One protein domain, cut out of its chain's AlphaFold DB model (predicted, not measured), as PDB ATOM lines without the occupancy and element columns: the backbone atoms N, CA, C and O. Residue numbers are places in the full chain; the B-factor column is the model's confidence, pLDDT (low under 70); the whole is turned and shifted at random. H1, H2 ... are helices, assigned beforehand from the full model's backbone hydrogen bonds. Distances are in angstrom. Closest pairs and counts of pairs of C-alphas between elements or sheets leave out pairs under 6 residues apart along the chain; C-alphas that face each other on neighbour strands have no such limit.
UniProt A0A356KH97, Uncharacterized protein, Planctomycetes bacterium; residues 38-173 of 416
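This is residues 38 to 173 of the 416 residues of an uncharacterized protein of Planctomycetes bacterium (UniProt A0A356KH97). There is little regular structure: six short helices on long loops, H1 and H2 together, H3 to H5 grouped farther along, H6 nearest the middle. Loop residues 132 to 141 stick out. Of 136 printed residues 40 are in helices H1 to H6, all helix, no named strand. It is only just compact, close to loose: radius of gyration of the C-alphas 17.0 A, spans 54 by 44 by 25 A.

Find C-alpha 40 at (38.776, -18.410, 16.516); H1, residues 40 to 47, runs 9.6 A from there. Next come H2, 64 to 71, 10.4 A; H3, 78 to 82; H4, 99 to 105; H5, 118 to 124; and H6, 163 to 167, ending at (36.565, -19.417, 27.478).

At H1, C-alphas 47 and 65 are its closest to H2, which it touches, 5.2 A. H3 touches H5, closest C-alphas 78 and 124, 4.8 A. Every O i to N i+4 pair is within hydrogen-bond range in H2, H4 and H6; H1 has 3 of 4, H5 2 of 3, H3 0 of 1, but 2 of 2 O i to N i+3.

The printed part has no cut. H5 to H6 is a long link. Confidence is under 70 in 49 residues, among them 127 to 154.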
ATOM      1  N   VAL A  38      41.938 -13.416  21.178       85.50
ATOM      2  CA  VAL A  38      42.792 -13.827  20.059       85.50
ATOM      3  C   VAL A  38      41.992 -14.345  18.865       85.50
ATOM      4  O   VAL A  38      42.541 -14.491  17.777       85.50
ATOM      5  N   GLY A  39      40.698 -14.609  19.068       84.62
ATOM      6  CA  GLY A  39      39.789 -15.057  18.020       84.62
ATOM      7  C   GLY A  39      39.872 -16.554  17.717       84.62
ATOM      8  O   GLY A  39      40.719 -17.298  18.220       84.62
ATOM      9  N   GLN A  40      38.953 -17.004  16.869       87.44
ATOM     10  CA  GLN A  40      38.776 -18.410  16.516       87.44
ATOM     11  C   GLN A  40      40.000 -19.002  15.814       87.44
ATOM     12  O   GLN A  40      40.322 -20.182  15.994       87.44
ATOM     13  N   SER A  41      40.661 -18.199  14.979       88.81
ATOM     14  CA  SER A  41      41.761 -18.645  14.122       88.81
ATOM     15  C   SER A  41      42.926 -19.251  14.914       88.81
ATOM     16  O   SER A  41      43.490 -20.268  14.506       88.81
ATOM     17  N   GLU A  42      43.245 -18.704  16.090       90.06
ATOM     18  CA  GLU A  42      44.284 -19.243  16.972       90.06
ATOM     19  C   GLU A  42      43.881 -20.592  17.577       90.06
ATOM     20  O   GLU A  42      44.695 -21.515  17.632       90.06
ATOM     21  N   CYS A  43      42.613 -20.756  17.963       90.12
ATOM     22  CA  CYS A  43      42.097 -22.028  18.465       90.12
ATOM     23  C   CYS A  43      42.098 -23.104  17.365       90.12
ATOM     24  O   CYS A  43      42.449 -24.262  17.615       90.12
ATOM     25  N   ALA A  44      41.741 -22.725  16.132       90.75
ATOM     26  CA  ALA A  44      41.659 -23.622  14.980       90.75
ATOM     27  C   ALA A  44      42.993 -24.318  14.664       90.75
ATOM     28  O   ALA A  44      42.982 -25.500  14.317       90.75
ATOM     29  N   LYS A  45      44.136 -23.657  14.910       90.25
ATOM     30  CA  LYS A  45      45.485 -24.230  14.712       90.25
ATOM     31  C   LYS A  45      45.669 -25.598  15.372       90.25
ATOM     32  O   LYS A  45      46.405 -26.431  14.848       90.25
ATOM     33  N   CYS A  46      45.005 -25.839  16.506       87.31
ATOM     34  CA  CYS A  46      45.049 -27.122  17.210       87.31
ATOM     35  C   CYS A  46      43.700 -27.850  17.260       87.31
ATOM     36  O   CYS A  46      43.694 -29.065  17.430       87.31
ATOM     37  N   HIS A  47      42.574 -27.142  17.127       88.81
ATOM     38  CA  HIS A  47      41.230 -27.683  17.359       88.81
ATOM     39  C   HIS A  47      40.385 -27.875  16.084       88.81
ATOM     40  O   HIS A  47      39.167 -28.038  16.185       88.81
ATOM     41  N   GLU A  48      40.980 -27.848  14.890       88.31
ATOM     42  CA  GLU A  48      40.261 -28.035  13.620       88.31
ATOM     43  C   GLU A  48      40.294 -29.481  13.089       88.31
ATOM     44  O   GLU A  48      39.246 -30.075  12.835       88.31
ATOM     45  N   GLN A  49      41.484 -30.067  12.928       80.94
ATOM     46  CA  GLN A  49      41.672 -31.313  12.160       80.94
ATOM     47  C   GLN A  49      41.314 -32.592  12.932       80.94
ATOM     48  O   GLN A  49      41.074 -33.646  12.340       80.94
ATOM     49  N   GLY A  50      41.252 -32.504  14.257       73.38
ATOM     50  CA  GLY A  50      41.037 -33.633  15.144       73.38
ATOM     51  C   GLY A  50      42.246 -34.556  15.318       73.38
ATOM     52  O   GLY A  50      43.157 -34.607  14.496       73.38
ATOM     53  N   MET A  51      42.254 -35.340  16.400       66.50
ATOM     54  CA  MET A  51      43.205 -36.446  16.558       66.50
ATOM     55  C   MET A  51      42.682 -37.697  15.847       66.50
ATOM     56  O   MET A  51      41.602 -38.202  16.171       66.50
ATOM     57  N   ALA A  52      43.477 -38.246  14.926       62.12
ATOM     58  CA  ALA A  52      43.171 -39.517  14.277       62.12
ATOM     59  C   ALA A  52      42.968 -40.639  15.318       62.12
ATOM     60  O   ALA A  52      43.761 -40.799  16.245       62.12
ATOM     61  N   GLY A  53      41.896 -41.422  15.164       59.91
ATOM     62  CA  GLY A  53      41.623 -42.602  15.994       59.91
ATOM     63  C   GLY A  53      40.867 -42.361  17.308       59.91
ATOM     64  O   GLY A  53      40.642 -43.327  18.034       59.91
ATOM     65  N   ARG A  54      40.434 -41.129  17.623       58.44
ATOM     66  CA  ARG A  54      39.588 -40.859  18.802       58.44
ATOM     67  C   ARG A  54      38.091 -40.928  18.483       58.44
ATOM     68  O   ARG A  54      37.610 -40.305  17.537       58.44
ATOM     69  N   GLY A  55      37.346 -41.685  19.293       55.06
ATOM     70  CA  GLY A  55      35.885 -41.806  19.199       55.06
ATOM     71  C   GLY A  55      35.139 -40.518  19.584       55.06
ATOM     72  O   GLY A  55      35.698 -39.626  20.219       55.06
ATOM     73  N   LYS A  56      33.844 -40.408  19.236       52.06
ATOM     74  CA  LYS A  56      32.983 -39.252  19.598       52.06
ATOM     75  C   LYS A  56      32.857 -39.030  21.116       52.06
ATOM     76  O   LYS A  56      32.477 -37.953  21.554       52.06
ATOM     77  N   ASP A  57      33.145 -40.051  21.906       53.47
ATOM     78  CA  ASP A  57      33.155 -40.078  23.367       53.47
ATOM     79  C   ASP A  57      34.523 -39.722  23.986       53.47
ATOM     80  O   ASP A  57      34.622 -39.562  25.202       53.47
ATOM     81  N   GLN A  58      35.566 -39.554  23.168       57.41
ATOM     82  CA  GLN A  58      36.943 -39.288  23.593       57.41
ATOM     83  C   GLN A  58      37.354 -37.831  23.340       57.41
ATOM     84  O   GLN A  58      38.354 -37.552  22.677       57.41
ATOM     85  N   LEU A  59      36.573 -36.894  23.887       55.72
ATOM     86  CA  LEU A  59      36.863 -35.460  23.817       55.72
ATOM     87  C   LEU A  59      37.975 -35.021  24.814       55.72
ATOM     88  O   LEU A  59      38.045 -35.573  25.921       55.72
ATOM     89  N   PRO A  60      38.811 -34.014  24.471       59.81
ATOM     90  CA  PRO A  60      38.733 -33.227  23.247       59.81
ATOM     91  C   PRO A  60      39.195 -34.044  22.044       59.81
ATOM     92  O   PRO A  60      40.219 -34.736  22.070       59.81
ATOM     93  N   GLY A  61      38.367 -33.994  21.009       65.88
ATOM     94  CA  GLY A  61      38.637 -34.651  19.743       65.88
ATOM     95  C   GLY A  61      39.619 -33.839  18.918       65.88
ATOM     96  O   GLY A  61      40.015 -34.345  17.877       65.88
ATOM     97  N   LEU A  62      39.985 -32.631  19.385       77.31
ATOM     98  CA  LEU A  62      40.736 -31.592  18.674       77.31
ATOM     99  C   LEU A  62      40.041 -31.126  17.390       77.31
ATOM    100  O   LEU A  62      40.685 -30.768  16.413       77.31
ATOM    101  N   LYS A  63      38.710 -31.185  17.390       85.00
ATOM    102  CA  LYS A  63      37.828 -30.815  16.272       85.00
ATOM    103  C   LYS A  63      36.736 -29.834  16.703       85.00
ATOM    104  O   LYS A  63      35.707 -29.705  16.038       85.00
ATOM    105  N   GLU A  64      36.910 -29.236  17.878       88.06
ATOM    106  CA  GLU A  64      35.964 -28.314  18.488       88.06
ATOM    107  C   GLU A  64      35.737 -27.107  17.572       88.06
ATOM    108  O   GLU A  64      34.587 -26.772  17.310       88.06
ATOM    109  N   SER A  65      36.807 -26.563  16.976       90.62
ATOM    110  CA  SER A  65      36.735 -25.452  16.019       90.62
ATOM    111  C   SER A  65      35.924 -25.819  14.775       90.62
ATOM    112  O   SER A  65      34.998 -25.102  14.406       90.62
ATOM    113  N   ALA A  66      36.198 -26.982  14.176       89.00
ATOM    114  CA  ALA A  66      35.468 -27.450  12.997       89.00
ATOM    115  C   ALA A  66      33.981 -27.717  13.294       89.00
ATOM    116  O   ALA A  66      33.117 -27.481  12.453       89.00
ATOM    117  N   THR A  67      33.679 -28.211  14.498       87.56
ATOM    118  CA  THR A  67      32.301 -28.462  14.943       87.56
ATOM    119  C   THR A  67      31.554 -27.149  15.165       87.56
ATOM    120  O   THR A  67      30.432 -27.001  14.687       87.56
ATOM    121  N   TRP A  68      32.195 -26.190  15.835       89.88
ATOM    122  CA  TRP A  68      31.651 -24.856  16.063       89.88
ATOM    123  C   TRP A  68      31.368 -24.130  14.742       89.88
ATOM    124  O   TRP A  68      30.236 -23.723  14.495       89.88
ATOM    125  N   ALA A  69      32.351 -24.080  13.839       88.88
ATOM    126  CA  ALA A  69      32.241 -23.346  12.577       88.88
ATOM    127  C   ALA A  69      31.129 -23.894  11.667       88.88
ATOM    128  O   ALA A  69      30.513 -23.154  10.902       88.88
ATOM    129  N   LYS A  70      30.870 -25.204  11.732       86.19
ATOM    130  CA  LYS A  70      29.896 -25.862  10.861       86.19
ATOM    131  C   LYS A  70      28.486 -25.892  11.442       86.19
ATOM    132  O   LYS A  70      27.512 -25.721  10.708       86.19
ATOM    133  N   ASP A  71      28.364 -26.211  12.725       83.69
ATOM    134  CA  ASP A  71      27.108 -26.695  13.294       83.69
ATOM    135  C   ASP A  71      26.606 -25.860  14.480       83.69
ATOM    136  O   ASP A  71      25.470 -26.066  14.907       83.69
ATOM    137  N   ASP A  72      27.406 -24.936  15.020       87.62
ATOM    138  CA  ASP A  72      27.032 -24.154  16.199       87.62
ATOM    139  C   ASP A  72      26.397 -22.811  15.823       87.62
ATOM    140  O   ASP A  72      26.947 -22.032  15.046       87.62
ATOM    141  N   GLN A  73      25.230 -22.522  16.404       87.25
ATOM    142  CA  GLN A  73      24.491 -21.279  16.177       87.25
ATOM    143  C   GLN A  73      25.264 -20.037  16.630       87.25
ATOM    144  O   GLN A  73      25.070 -18.964  16.067       87.25
ATOM    145  N   HIS A  74      26.177 -20.188  17.589       90.44
ATOM    146  CA  HIS A  74      27.031 -19.112  18.079       90.44
ATOM    147  C   HIS A  74      27.956 -18.540  16.991       90.44
ATOM    148  O   HIS A  74      28.149 -17.327  16.947       90.44
ATOM    149  N   ASN A  75      28.446 -19.366  16.059       88.69
ATOM    150  CA  ASN A  75      29.217 -18.901  14.895       88.69
ATOM    151  C   ASN A  75      28.377 -18.018  13.952       88.69
ATOM    152  O   ASN A  75      28.876 -17.086  13.332       88.69
ATOM    153  N   PHE A  76      27.074 -18.289  13.853       87.56
ATOM    154  CA  PHE A  76      26.159 -17.544  12.983       87.56
ATOM    155  C   PHE A  76      25.535 -16.322  13.669       87.56
ATOM    156  O   PHE A  76      24.717 -15.636  13.060       87.56
ATOM    157  N   ALA A  77      25.896 -16.043  14.927       88.69
ATOM    158  CA  ALA A  77      25.281 -14.973  15.700       88.69
ATOM    159  C   ALA A  77      25.524 -13.596  15.065       88.69
ATOM    160  O   ALA A  77      24.568 -12.845  14.902       88.69
ATOM    161  N   TYR A  78      26.748 -13.293  14.623       88.50
ATOM    162  CA  TYR A  78      27.050 -12.016  13.966       88.50
ATOM    163  C   TYR A  78      26.291 -11.865  12.649       88.50
ATOM    164  O   TYR A  78      25.684 -10.833  12.411       88.50
ATOM    165  N   LYS A  79      26.234 -12.925  11.834       87.56
ATOM    166  CA  LYS A  79      25.541 -12.917  10.533       87.56
ATOM    167  C   LYS A  79      24.063 -12.557  10.634       87.56
ATOM    168  O   LYS A  79      23.485 -12.022   9.698       87.56
ATOM    169  N   ARG A  80      23.451 -12.808  11.797       86.25
ATOM    170  CA  ARG A  80      22.083 -12.369  12.080       86.25
ATOM    171  C   ARG A  80      21.930 -10.843  12.049       86.25
ATOM    172  O   ARG A  80      20.826 -10.398  11.761       86.25
ATOM    173  N   LEU A  81      22.990 -10.090  12.357       87.62
ATOM    174  CA  LEU A  81      23.027  -8.621  12.354       87.62
ATOM    175  C   LEU A  81      23.221  -8.003  10.965       87.62
ATOM    176  O   LEU A  81      22.994  -6.812  10.810       87.62
ATOM    177  N   ASP A  82      23.645  -8.797   9.984       83.19
ATOM    178  CA  ASP A  82      23.701  -8.389   8.575       83.19
ATOM    179  C   ASP A  82      22.520  -8.986   7.783       83.19
ATOM    180  O   ASP A  82      22.514  -8.986   6.553       83.19
ATOM    181  N   ASP A  83      21.539  -9.561   8.497       74.19
ATOM    182  CA  ASP A  83      20.380 -10.273   7.947       74.19
ATOM    183  C   ASP A  83      20.756 -11.363   6.904       74.19
ATOM    184  O   ASP A  83      19.962 -11.740   6.039       74.19
ATOM    185  N   GLU A  84      21.962 -11.938   7.019       75.75
ATOM    186  CA  GLU A  84      22.479 -12.991   6.135       75.75
ATOM    187  C   GLU A  84      21.938 -14.379   6.500       75.75
ATOM    188  O   GLU A  84      22.507 -15.052   7.365       75.75
ATOM    189  N   ASP A  85      20.883 -14.836   5.815       67.44
ATOM    190  CA  ASP A  85      20.266 -16.158   6.026       67.44
ATOM    191  C   ASP A  85      21.317 -17.258   6.319       67.44
ATOM    192  O   ASP A  85      22.309 -17.397   5.586       67.44
ATOM    193  N   PRO A  86      21.126 -18.078   7.374       67.44
ATOM    194  CA  PRO A  86      22.053 -19.161   7.650       67.44
ATOM    195  C   PRO A  86      22.026 -20.154   6.471       67.44
ATOM    196  O   PRO A  86      21.051 -20.181   5.715       67.44
ATOM    197  N   PRO A  87      23.068 -20.995   6.297       70.25
ATOM    198  CA  PRO A  87      23.114 -21.968   5.205       70.25
ATOM    199  C   PRO A  87      21.804 -22.766   5.080       70.25
ATOM    200  O   PRO A  87      21.189 -23.083   6.095       70.25
ATOM    201  N   GLU A  88      21.378 -23.114   3.856       68.88
ATOM    202  CA  GLU A  88      20.053 -23.718   3.587       68.88
ATOM    203  C   GLU A  88      19.748 -24.990   4.403       68.88
ATOM    204  O   GLU A  88      18.583 -25.327   4.618       68.88
ATOM    205  N   ASP A  89      20.778 -25.709   4.862       70.75
ATOM    206  CA  ASP A  89      20.663 -26.905   5.702       70.75
ATOM    207  C   ASP A  89      20.458 -26.599   7.197       70.75
ATOM    208  O   ASP A  89      20.311 -27.520   8.009       70.75
ATOM    209  N   LYS A  90      20.447 -25.320   7.583       66.06
ATOM    210  CA  LYS A  90      20.246 -24.847   8.951       66.06
ATOM    211  C   LYS A  90      18.843 -24.256   9.126       66.06
ATOM    212  O   LYS A  90      18.256 -23.729   8.182       66.06
ATOM    213  N   PRO A  91      18.271 -24.325  10.341       57.19
ATOM    214  CA  PRO A  91      17.019 -23.637  10.629       57.19
ATOM    215  C   PRO A  91      17.180 -22.136  10.375       57.19
ATOM    216  O   PRO A  91      18.048 -21.507  10.984       57.19
ATOM    217  N   ARG A  92      16.338 -21.570   9.504       63.94
ATOM    218  CA  ARG A  92      16.221 -20.115   9.367       63.94
ATOM    219  C   ARG A  92      15.730 -19.511  10.673       63.94
ATOM    220  O   ARG A  92      15.027 -20.161  11.454       63.94
ATOM    221  N   TRP A  93      16.102 -18.264  10.908       65.88
ATOM    222  CA  TRP A  93      15.692 -17.554  12.108       65.88
ATOM    223  C   TRP A  93      14.195 -17.264  12.054       65.88
ATOM    224  O   TRP A  93      13.678 -16.790  11.052       65.88
ATOM    225  N   ALA A  94      13.490 -17.555  13.141       59.94
ATOM    226  CA  ALA A  94      12.042 -17.381  13.224       59.94
ATOM    227  C   ALA A  94      11.618 -15.955  13.635       59.94
ATOM    228  O   ALA A  94      10.552 -15.787  14.217       59.94
ATOM    229  N   SER A  95      12.465 -14.946  13.402       69.50
ATOM    230  CA  SER A  95      12.144 -13.560  13.754       69.50
ATOM    231  C   SER A  95      11.310 -12.938  12.641       69.50
ATOM    232  O   SER A  95      11.703 -12.998  11.479       69.50
ATOM    233  N   GLU A  96      10.179 -12.337  13.000       75.94
ATOM    234  CA  GLU A  96       9.358 -11.534  12.085       75.94
ATOM    235  C   GLU A  96       9.963 -10.139  11.843       75.94
ATOM    236  O   GLU A  96       9.501  -9.439  10.951       75.94
ATOM    237  N   VAL A  97      10.989  -9.765  12.621       83.38
ATOM    238  CA  VAL A  97      11.663  -8.457  12.582       83.38
ATOM    239  C   VAL A  97      13.149  -8.637  12.258       83.38
ATOM    240  O   VAL A  97      13.804  -9.541  12.809       83.38
ATOM    241  N   THR A  98      13.676  -7.813  11.354       87.62
ATOM    242  CA  THR A  98      15.092  -7.794  10.953       87.62
ATOM    243  C   THR A  98      15.970  -7.092  11.986       87.62
ATOM    244  O   THR A  98      15.490  -6.421  12.901       87.62
ATOM    245  N   SER A  99      17.284  -7.281  11.878       89.38
ATOM    246  CA  SER A  99      18.220  -6.573  12.756       89.38
ATOM    247  C   SER A  99      18.271  -5.072  12.462       89.38
ATOM    248  O   SER A  99      18.380  -4.282  13.400       89.38
ATOM    249  N   GLU A 100      18.108  -4.691  11.192       88.50
ATOM    250  CA  GLU A 100      17.971  -3.306  10.732       88.50
ATOM    251  C   GLU A 100      16.726  -2.637  11.330       88.50
ATOM    252  O   GLU A 100      16.838  -1.577  11.935       88.50
ATOM    253  N   GLU A 101      15.561  -3.293  11.284       90.94
ATOM    254  CA  GLU A 101      14.317  -2.758  11.859       90.94
ATOM    255  C   GLU A 101      14.424  -2.537  13.376       90.94
ATOM    256  O   GLU A 101      13.950  -1.524  13.894       90.94
ATOM    257  N   ILE A 102      15.074  -3.461  14.096       90.94
ATOM    258  CA  ILE A 102      15.348  -3.302  15.532       90.94
ATOM    259  C   ILE A 102      16.317  -2.137  15.761       90.94
ATOM    260  O   ILE A 102      16.135  -1.349  16.685       90.94
ATOM    261  N   PHE A 103      17.365  -2.029  14.947       90.62
ATOM    262  CA  PHE A 103      18.376  -0.988  15.089       90.62
ATOM    263  C   PHE A 103      17.810   0.412  14.818       90.62
ATOM    264  O   PHE A 103      18.043   1.318  15.616       90.62
ATOM    265  N   ASP A 104      16.993   0.566  13.778       90.56
ATOM    266  CA  ASP A 104      16.319   1.819  13.425       90.56
ATOM    267  C   ASP A 104      15.316   2.269  14.497       90.56
ATOM    268  O   ASP A 104      15.138   3.466  14.737       90.56
ATOM    269  N   ALA A 105      14.665   1.314  15.168       90.12
ATOM    270  CA  ALA A 105      13.767   1.588  16.285       90.12
ATOM    271  C   ALA A 105      14.510   1.900  17.600       90.12
ATOM    272  O   ALA A 105      13.894   2.369  18.562       90.12
ATOM    273  N   LEU A 106      15.820   1.643  17.674       86.44
ATOM    274  CA  LEU A 106      16.601   1.796  18.894       86.44
ATOM    275  C   LEU A 106      17.054   3.246  19.094       86.44
ATOM    276  O   LEU A 106      17.966   3.751  18.441       86.44
ATOM    277  N   GLU A 107      16.487   3.911  20.097       74.56
ATOM    278  CA  GLU A 107      16.935   5.253  20.460       74.56
ATOM    279  C   GLU A 107      18.378   5.264  21.005       74.56
ATOM    280  O   GLU A 107      18.778   4.446  21.848       74.56
ATOM    281  N   GLY A 108      19.155   6.259  20.561       69.69
ATOM    282  CA  GLY A 108      20.508   6.515  21.059       69.69
ATOM    283  C   GLY A 108      21.554   5.499  20.600       69.69
ATOM    284  O   GLY A 108      22.513   5.255  21.332       69.69
ATOM    285  N   ALA A 109      21.368   4.885  19.430       70.31
ATOM    286  CA  ALA A 109      22.409   4.085  18.799       70.31
ATOM    287  C   ALA A 109      23.632   4.957  18.444       70.31
ATOM    288  O   ALA A 109      23.504   6.007  17.819       70.31
ATOM    289  N   GLU A 110      24.823   4.519  18.859       71.69
ATOM    290  CA  GLU A 110      26.112   5.169  18.565       71.69
ATOM    291  C   GLU A 110      26.876   4.393  17.469       71.69
ATOM    292  O   GLU A 110      28.063   4.114  17.613       71.69
ATOM    293  N   ALA A 111      26.179   3.975  16.408       79.50
ATOM    294  CA  ALA A 111      26.727   3.235  15.266       79.50
ATOM    295  C   ALA A 111      25.897   3.515  14.000       79.50
ATOM    296  O   ALA A 111      24.798   4.062  14.112       79.50
ATOM    297  N   ASP A 112      26.395   3.117  12.827       82.75
ATOM    298  CA  ASP A 112      25.661   3.263  11.562       82.75
ATOM    299  C   ASP A 112      24.789   2.033  11.248       82.75
ATOM    300  O   ASP A 112      23.809   2.144  10.514       82.75
ATOM    301  N   MET A 113      25.108   0.869  11.825       85.06
ATOM    302  CA  MET A 113      24.347  -0.371  11.641       85.06
ATOM    303  C   MET A 113      24.433  -1.316  12.848       85.06
ATOM    304  O   MET A 113      25.308  -1.194  13.713       85.06
ATOM    305  N   ALA A 114      23.533  -2.304  12.897       86.38
ATOM    306  CA  ALA A 114      23.453  -3.280  13.982       86.38
ATOM    307  C   ALA A 114      24.775  -4.039  14.195       86.38
ATOM    308  O   ALA A 114      25.206  -4.212  15.335       86.38
ATOM    309  N   SER A 115      25.450  -4.448  13.119       83.81
ATOM    310  CA  SER A 115      26.721  -5.182  13.172       83.81
ATOM    311  C   SER A 115      27.926  -4.354  13.629       83.81
ATOM    312  O   SER A 115      28.965  -4.920  13.955       83.81
ATOM    313  N   GLU A 116      27.769  -3.039  13.769       79.81
ATOM    314  CA  GLU A 116      28.765  -2.138  14.365       79.81
ATOM    315  C   GLU A 116      28.365  -1.688  15.781       79.81
ATOM    316  O   GLU A 116      29.177  -1.172  16.552       79.81
ATOM    317  N   SER A 117      27.104  -1.907  16.156       78.62
ATOM    318  CA  SER A 117      26.551  -1.484  17.434       78.62
ATOM    319  C   SER A 117      27.038  -2.350  18.586       78.62
ATOM    320  O   SER A 117      26.751  -3.547  18.671       78.62
ATOM    321  N   ILE A 118      27.664  -1.710  19.574       75.12
ATOM    322  CA  ILE A 118      28.081  -2.348  20.832       75.12
ATOM    323  C   ILE A 118      26.903  -3.041  21.533       75.12
ATOM    324  O   ILE A 118      27.076  -4.105  22.130       75.12
ATOM    325  N   ARG A 119      25.698  -2.466  21.447       79.81
ATOM    326  CA  ARG A 119      24.488  -3.046  22.050       79.81
ATOM    327  C   ARG A 119      24.070  -4.361  21.392       79.81
ATOM    328  O   ARG A 119      23.536  -5.222  22.077       79.81
ATOM    329  N   CYS A 120      24.300  -4.522  20.093       84.00
ATOM    330  CA  CYS A 120      23.943  -5.736  19.357       84.00
ATOM    331  C   CYS A 120      25.063  -6.777  19.467       84.00
ATOM    332  O   CYS A 120      24.844  -7.943  19.815       84.00
ATOM    333  N   LEU A 121      26.302  -6.333  19.262       81.25
ATOM    334  CA  LEU A 121      27.479  -7.182  19.338       81.25
ATOM    335  C   LEU A 121      27.697  -7.762  20.749       81.25
ATOM    336  O   LEU A 121      28.334  -8.806  20.865       81.25
ATOM    337  N   SER A 122      27.118  -7.171  21.808       79.50
ATOM    338  CA  SER A 122      27.179  -7.687  23.189       79.50
ATOM    339  C   SER A 122      26.699  -9.138  23.344       79.50
ATOM    340  O   SER A 122      27.071  -9.822  24.306       79.50
ATOM    341  N   CYS A 123      25.856  -9.595  22.415       84.88
ATOM    342  CA  CYS A 123      25.332 -10.957  22.365       84.88
ATOM    343  C   CYS A 123      25.636 -11.677  21.046       84.88
ATOM    344  O   CYS A 123      25.606 -12.905  21.020       84.88
ATOM    345  N   HIS A 124      25.932 -10.931  19.980       88.06
ATOM    346  CA  HIS A 124      26.124 -11.468  18.634       88.06
ATOM    347  C   HIS A 124      27.596 -11.582  18.200       88.06
ATOM    348  O   HIS A 124      27.868 -12.185  17.166       88.06
ATOM    349  N   GLY A 125      28.545 -11.074  18.992       84.06
ATOM    350  CA  GLY A 125      29.991 -11.227  18.784       84.06
ATOM    351  C   GLY A 125      30.721 -11.845  19.987       84.06
ATOM    352  O   GLY A 125      30.116 -12.276  20.971       84.06
ATOM    353  N   VAL A 126      32.053 -11.861  19.937       74.75
ATOM    354  CA  VAL A 126      32.926 -12.109  21.089       74.75
ATOM    355  C   VAL A 126      33.099 -10.804  21.840       74.75
ATOM    356  O   VAL A 126      33.555  -9.799  21.301       74.75
ATOM    357  N   VAL A 127      32.754 -10.830  23.117       61.00
ATOM    358  CA  VAL A 127      32.660  -9.612  23.911       61.00
ATOM    359  C   VAL A 127      33.591  -9.692  25.104       61.00
ATOM    360  O   VAL A 127      33.702 -10.733  25.767       61.00
ATOM    361  N   VAL A 128      34.222  -8.552  25.391       54.09
ATOM    362  CA  VAL A 128      34.885  -8.265  26.661       54.09
ATOM    363  C   VAL A 128      33.806  -8.033  27.705       54.09
ATOM    364  O   VAL A 128      33.376  -6.920  27.985       54.09
ATOM    365  N   HIS A 129      33.334  -9.124  28.284       50.88
ATOM    366  CA  HIS A 129      32.560  -9.028  29.510       50.88
ATOM    367  C   HIS A 129      33.523  -9.064  30.690       50.88
ATOM    368  O   HIS A 129      34.441  -9.882  30.724       50.88
ATOM    369  N   ASP A 130      33.308  -8.185  31.659       43.69
ATOM    370  CA  ASP A 130      33.863  -8.321  32.999       43.69
ATOM    371  C   ASP A 130      33.107  -9.470  33.677       43.69
ATOM    372  O   ASP A 130      31.949  -9.311  34.075       43.69
ATOM    373  N   PHE A 131      33.694 -10.670  33.725       40.84
ATOM    374  CA  PHE A 131      33.112 -11.737  34.527       40.84
ATOM    375  C   PHE A 131      33.875 -11.903  35.834       40.84
ATOM    376  O   PHE A 131      34.986 -12.428  35.863       40.84
ATOM    377  N   GLY A 132      33.181 -11.573  36.924       35.25
ATOM    378  CA  GLY A 132      33.515 -12.027  38.265       35.25
ATOM    379  C   GLY A 132      33.824 -10.884  39.224       35.25
ATOM    380  O   GLY A 132      34.948 -10.415  39.298       35.25
ATOM    381  N   THR A 133      32.806 -10.445  39.973       37.75
ATOM    382  CA  THR A 133      32.884  -9.508  41.113       37.75
ATOM    383  C   THR A 133      34.075  -8.547  41.112       37.75
ATOM    384  O   THR A 133      35.056  -8.776  41.827       37.75
ATOM    385  N   PRO A 134      33.971  -7.390  40.458       34.38
ATOM    386  CA  PRO A 134      34.868  -6.323  40.797       34.38
ATOM    387  C   PRO A 134      34.469  -5.822  42.187       34.38
ATOM    388  O   PRO A 134      33.294  -5.832  42.572       34.38
ATOM    389  N   LYS A 135      35.414  -5.233  42.920       33.75
ATOM    390  CA  LYS A 135      35.097  -4.324  44.042       33.75
ATOM    391  C   LYS A 135      34.162  -3.160  43.629       33.75
ATOM    392  O   LYS A 135      33.762  -2.360  44.469       33.75
ATOM    393  N   TRP A 136      33.825  -3.085  42.342       33.06
ATOM    394  CA  TRP A 136      33.096  -2.059  41.616       33.06
ATOM    395  C   TRP A 136      31.689  -2.492  41.170       33.06
ATOM    396  O   TRP A 136      31.060  -1.733  40.446       33.06
ATOM    397  N   PHE A 137      31.124  -3.606  41.670       33.47
ATOM    398  CA  PHE A 137      29.659  -3.814  41.674       33.47
ATOM    399  C   PHE A 137      28.983  -2.804  42.631       33.47
ATOM    400  O   PHE A 137      28.331  -3.140  43.621       33.47
ATOM    401  N   LYS A 138      29.145  -1.508  42.344       32.91
ATOM    402  CA  LYS A 138      28.157  -0.519  42.737       32.91
ATOM    403  C   LYS A 138      26.899  -0.873  41.956       32.91
ATOM    404  O   LYS A 138      26.928  -1.119  40.757       32.91
ATOM    405  N   LYS A 139      25.785  -0.934  42.673       32.59
ATOM    406  CA  LYS A 139      24.445  -1.094  42.114       32.59
ATOM    407  C   LYS A 139      24.273  -0.130  40.921       32.59
ATOM    408  O   LYS A 139      24.257   1.075  41.150       32.59
ATOM    409  N   GLY A 140      24.156  -0.655  39.696       33.50
ATOM    410  CA  GLY A 140      23.863   0.140  38.492       33.50
ATOM    411  C   GLY A 140      24.886   0.111  37.349       33.50
ATOM    412  O   GLY A 140      24.692   0.860  36.401       33.50
ATOM    413  N   ASP A 141      25.936  -0.713  37.402       34.81
ATOM    414  CA  ASP A 141      26.965  -0.732  36.352       34.81
ATOM    415  C   ASP A 141      26.715  -1.840  35.303       34.81
ATOM    416  O   ASP A 141      27.077  -2.998  35.502       34.81
ATOM    417  N   ASN A 142      26.047  -1.494  34.196       35.78
ATOM    418  CA  ASN A 142      25.841  -2.355  33.018       35.78
ATOM    419  C   ASN A 142      26.960  -2.110  31.977       35.78
ATOM    420  O   ASN A 142      26.675  -1.732  30.840       35.78
ATOM    421  N   ARG A 143      28.239  -2.267  32.344       41.72
ATOM    422  CA  ARG A 143      29.334  -2.083  31.371       41.72
ATOM    423  C   ARG A 143      29.361  -3.256  30.397       41.72
ATOM    424  O   ARG A 143      29.799  -4.347  30.747       41.72
ATOM    425  N   VAL A 144      28.908  -3.023  29.172       39.03
ATOM    426  CA  VAL A 144      29.291  -3.836  28.015       39.03
ATOM    427  C   VAL A 144      30.547  -3.189  27.453       39.03
ATOM    428  O   VAL A 144      30.509  -2.023  27.064       39.03
ATOM    429  N   VAL A 145      31.660  -3.917  27.438       44.53
ATOM    430  CA  VAL A 145      32.910  -3.419  26.867       44.53
ATOM    431  C   VAL A 145      33.256  -4.245  25.637       44.53
ATOM    432  O   VAL A 145      33.121  -5.466  25.620       44.53
ATOM    433  N   PHE A 146      33.686  -3.575  24.572       42.66
ATOM    434  CA  PHE A 146      34.357  -4.257  23.475       42.66
ATOM    435  C   PHE A 146      35.832  -4.383  23.772       42.66
ATOM    436  O   PHE A 146      36.454  -3.486  24.348       42.66
ATOM    437  N   ALA A 147      36.412  -5.479  23.293       45.00
ATOM    438  CA  ALA A 147      37.835  -5.483  23.063       45.00
ATOM    439  C   ALA A 147      38.119  -4.358  22.060       45.00
ATOM    440  O   ALA A 147      37.761  -4.470  20.899       45.00
ATOM    441  N   ASN A 148      38.682  -3.241  22.510       42.91
ATOM    442  CA  ASN A 148      39.293  -2.269  21.605       42.91
ATOM    443  C   ASN A 148      40.601  -2.867  21.044       42.91
ATOM    444  O   ASN A 148      41.037  -3.930  21.493       42.91
ATOM    445  N   GLU A 149      41.280  -2.184  20.117       46.72
ATOM    446  CA  GLU A 149      42.571  -2.638  19.559       46.72
ATOM    447  C   GLU A 149      43.615  -3.029  20.634       46.72
ATOM    448  O   GLU A 149      44.518  -3.822  20.374       46.72
ATOM    449  N   LYS A 150      43.506  -2.515  21.873       49.81
ATOM    450  CA  LYS A 150      44.400  -2.892  22.987       49.81
ATOM    451  C   LYS A 150      44.099  -4.286  23.559       49.81
ATOM    452  O   LYS A 150      44.997  -4.894  24.150       49.81
ATOM    453  N   HIS A 151      42.870  -4.773  23.397       53.59
ATOM    454  CA  HIS A 151      42.341  -6.031  23.931       53.59
ATOM    455  C   HIS A 151      42.040  -7.078  22.843       53.59
ATOM    456  O   HIS A 151      41.739  -8.222  23.177       53.59
ATOM    457  N   GLN A 152      42.147  -6.716  21.563       61.94
ATOM    458  CA  GLN A 152      42.061  -7.631  20.423       61.94
ATOM    459  C   GLN A 152      43.462  -7.994  19.924       61.94
ATOM    460  O   GLN A 152      44.361  -7.158  19.847       61.94
ATOM    461  N   GLN A 153      43.663  -9.258  19.567       61.69
ATOM    462  CA  GLN A 153      44.836  -9.712  18.830       61.69
ATOM    463  C   GLN A 153      44.397 -10.724  17.767       61.69
ATOM    464  O   GLN A 153      44.568 -11.920  17.959       61.69
ATOM    465  N   GLY A 154      43.840 -10.240  16.654       62.66
ATOM    466  CA  GLY A 154      43.381 -11.098  15.551       62.66
ATOM    467  C   GLY A 154      41.941 -11.608  15.681       62.66
ATOM    468  O   GLY A 154      41.584 -12.568  15.008       62.66
ATOM    469  N   TYR A 155      41.134 -10.971  16.534       72.88
ATOM    470  CA  TYR A 155      39.692 -11.198  16.620       72.88
ATOM    471  C   TYR A 155      38.937 -10.292  15.638       72.88
ATOM    472  O   TYR A 155      39.223  -9.098  15.580       72.88
ATOM    473  N   GLU A 156      37.941 -10.851  14.948       76.50
ATOM    474  CA  GLU A 156      37.011 -10.130  14.070       76.50
ATOM    475  C   GLU A 156      35.569 -10.306  14.561       76.50
ATOM    476  O   GLU A 156      35.145 -11.424  14.867       76.50
ATOM    477  N   ALA A 157      34.781  -9.222  14.587       77.44
ATOM    478  CA  ALA A 157      33.376  -9.253  15.015       77.44
ATOM    479  C   ALA A 157      32.559 -10.332  14.286       77.44
ATOM    480  O   ALA A 157      31.782 -11.067  14.904       77.44
ATOM    481  N   SER A 158      32.852 -10.490  12.994       82.38
ATOM    482  CA  SER A 158      32.245 -11.454  12.082       82.38
ATOM    483  C   SER A 158      32.462 -12.924  12.442       82.38
ATOM    484  O   SER A 158      31.795 -13.787  11.877       82.38
ATOM    485  N   GLU A 159      33.365 -13.240  13.376       83.88
ATOM    486  CA  GLU A 159      33.497 -14.596  13.921       83.88
ATOM    487  C   GLU A 159      32.301 -15.000  14.807       83.88
ATOM    488  O   GLU A 159      32.231 -16.143  15.248       83.88
ATOM    489  N   GLY A 160      31.359 -14.099  15.106       87.38
ATOM    490  CA  GLY A 160      30.230 -14.409  15.983       87.38
ATOM    491  C   GLY A 160      30.669 -14.645  17.428       87.38
ATOM    492  O   GLY A 160      31.666 -14.093  17.889       87.38
ATOM    493  N   VAL A 161      29.935 -15.468  18.176       89.06
ATOM    494  CA  VAL A 161      30.316 -15.873  19.537       89.06
ATOM    495  C   VAL A 161      31.321 -17.033  19.437       89.06
ATOM    496  O   VAL A 161      30.946 -18.206  19.395       89.06
ATOM    497  N   SER A 162      32.614 -16.703  19.355       88.06
ATOM    498  CA  SER A 162      33.712 -17.674  19.199       88.06
ATOM    499  C   SER A 162      34.249 -18.233  20.527       88.06
ATOM    500  O   SER A 162      33.706 -17.956  21.603       88.06
ATOM    501  N   CYS A 163      35.312 -19.051  20.466       89.94
ATOM    502  CA  CYS A 163      35.898 -19.746  21.621       89.94
ATOM    503  C   CYS A 163      36.135 -18.822  22.824       89.94
ATOM    504  O   CYS A 163      35.717 -19.138  23.940       89.94
ATOM    505  N   ASP A 164      36.747 -17.659  22.601       86.75
ATOM    506  CA  ASP A 164      37.079 -16.707  23.664       86.75
ATOM    507  C   ASP A 164      35.830 -16.074  24.298       86.75
ATOM    508  O   ASP A 164      35.855 -15.652  25.454       86.75
ATOM    509  N   GLY A 165      34.695 -16.067  23.591       82.75
ATOM    510  CA  GLY A 165      33.417 -15.614  24.139       82.75
ATOM    511  C   GLY A 165      32.971 -16.465  25.329       82.75
ATOM    512  O   GLY A 165      32.414 -15.934  26.296       82.75
ATOM    513  N   CYS A 166      33.260 -17.767  25.291       85.19
ATOM    514  CA  CYS A 166      32.929 -18.721  26.352       85.19
ATOM    515  C   CYS A 166      34.113 -19.011  27.286       85.19
ATOM    516  O   CYS A 166      33.904 -19.182  28.487       85.19
ATOM    517  N   HIS A 167      35.340 -19.050  26.756       88.50
ATOM    518  CA  HIS A 167      36.565 -19.417  27.478       88.50
ATOM    519  C   HIS A 167      37.361 -18.225  28.032       88.50
ATOM    520  O   HIS A 167      38.238 -18.423  28.872       88.50
ATOM    521  N   GLY A 168      37.020 -17.001  27.636       86.19
ATOM    522  CA  GLY A 168      37.670 -15.765  28.070       86.19
ATOM    523  C   GLY A 168      38.882 -15.404  27.211       86.19
ATOM    524  O   GLY A 168      39.263 -16.188  26.340       86.19
ATOM    525  N   PRO A 169      39.489 -14.223  27.431       86.50
ATOM    526  CA  PRO A 169      40.607 -13.739  26.626       86.50
ATOM    527  C   PRO A 169      41.800 -14.700  26.657       86.50
ATOM    528  O   PRO A 169      42.503 -14.814  27.668       86.50
ATOM    529  N   ALA A 170      42.054 -15.389  25.542       89.62
ATOM    530  CA  ALA A 170      42.993 -16.502  25.534       89.62
ATOM    531  C   ALA A 170      44.464 -16.116  25.634       89.62
ATOM    532  O   ALA A 170      45.283 -16.962  25.996       89.62
ATOM    533  N   SER A 171      44.842 -14.860  25.385       89.12
ATOM    534  CA  SER A 171      46.263 -14.487  25.345       89.12
ATOM    535  C   SER A 171      47.016 -14.791  26.649       89.12
ATOM    536  O   SER A 171      48.229 -15.003  26.616       89.12
ATOM    537  N   GLY A 172      46.322 -14.797  27.795       87.81
ATOM    538  CA  GLY A 172      46.915 -15.084  29.103       87.81
ATOM    539  C   GLY A 172      47.082 -16.578  29.403       87.81
ATOM    540  O   GLY A 172      47.939 -16.943  30.209       87.81
ATOM    541  N   TRP A 173      46.340 -17.463  28.728       88.88
ATOM    542  CA  TRP A 173      46.358 -18.905  29.004       88.88
ATOM    543  C   TRP A 173      46.714 -19.806  27.813       88.88
ATOM    544  O   TRP A 173      47.110 -20.949  28.044       88.88
TER     545      TRP A 173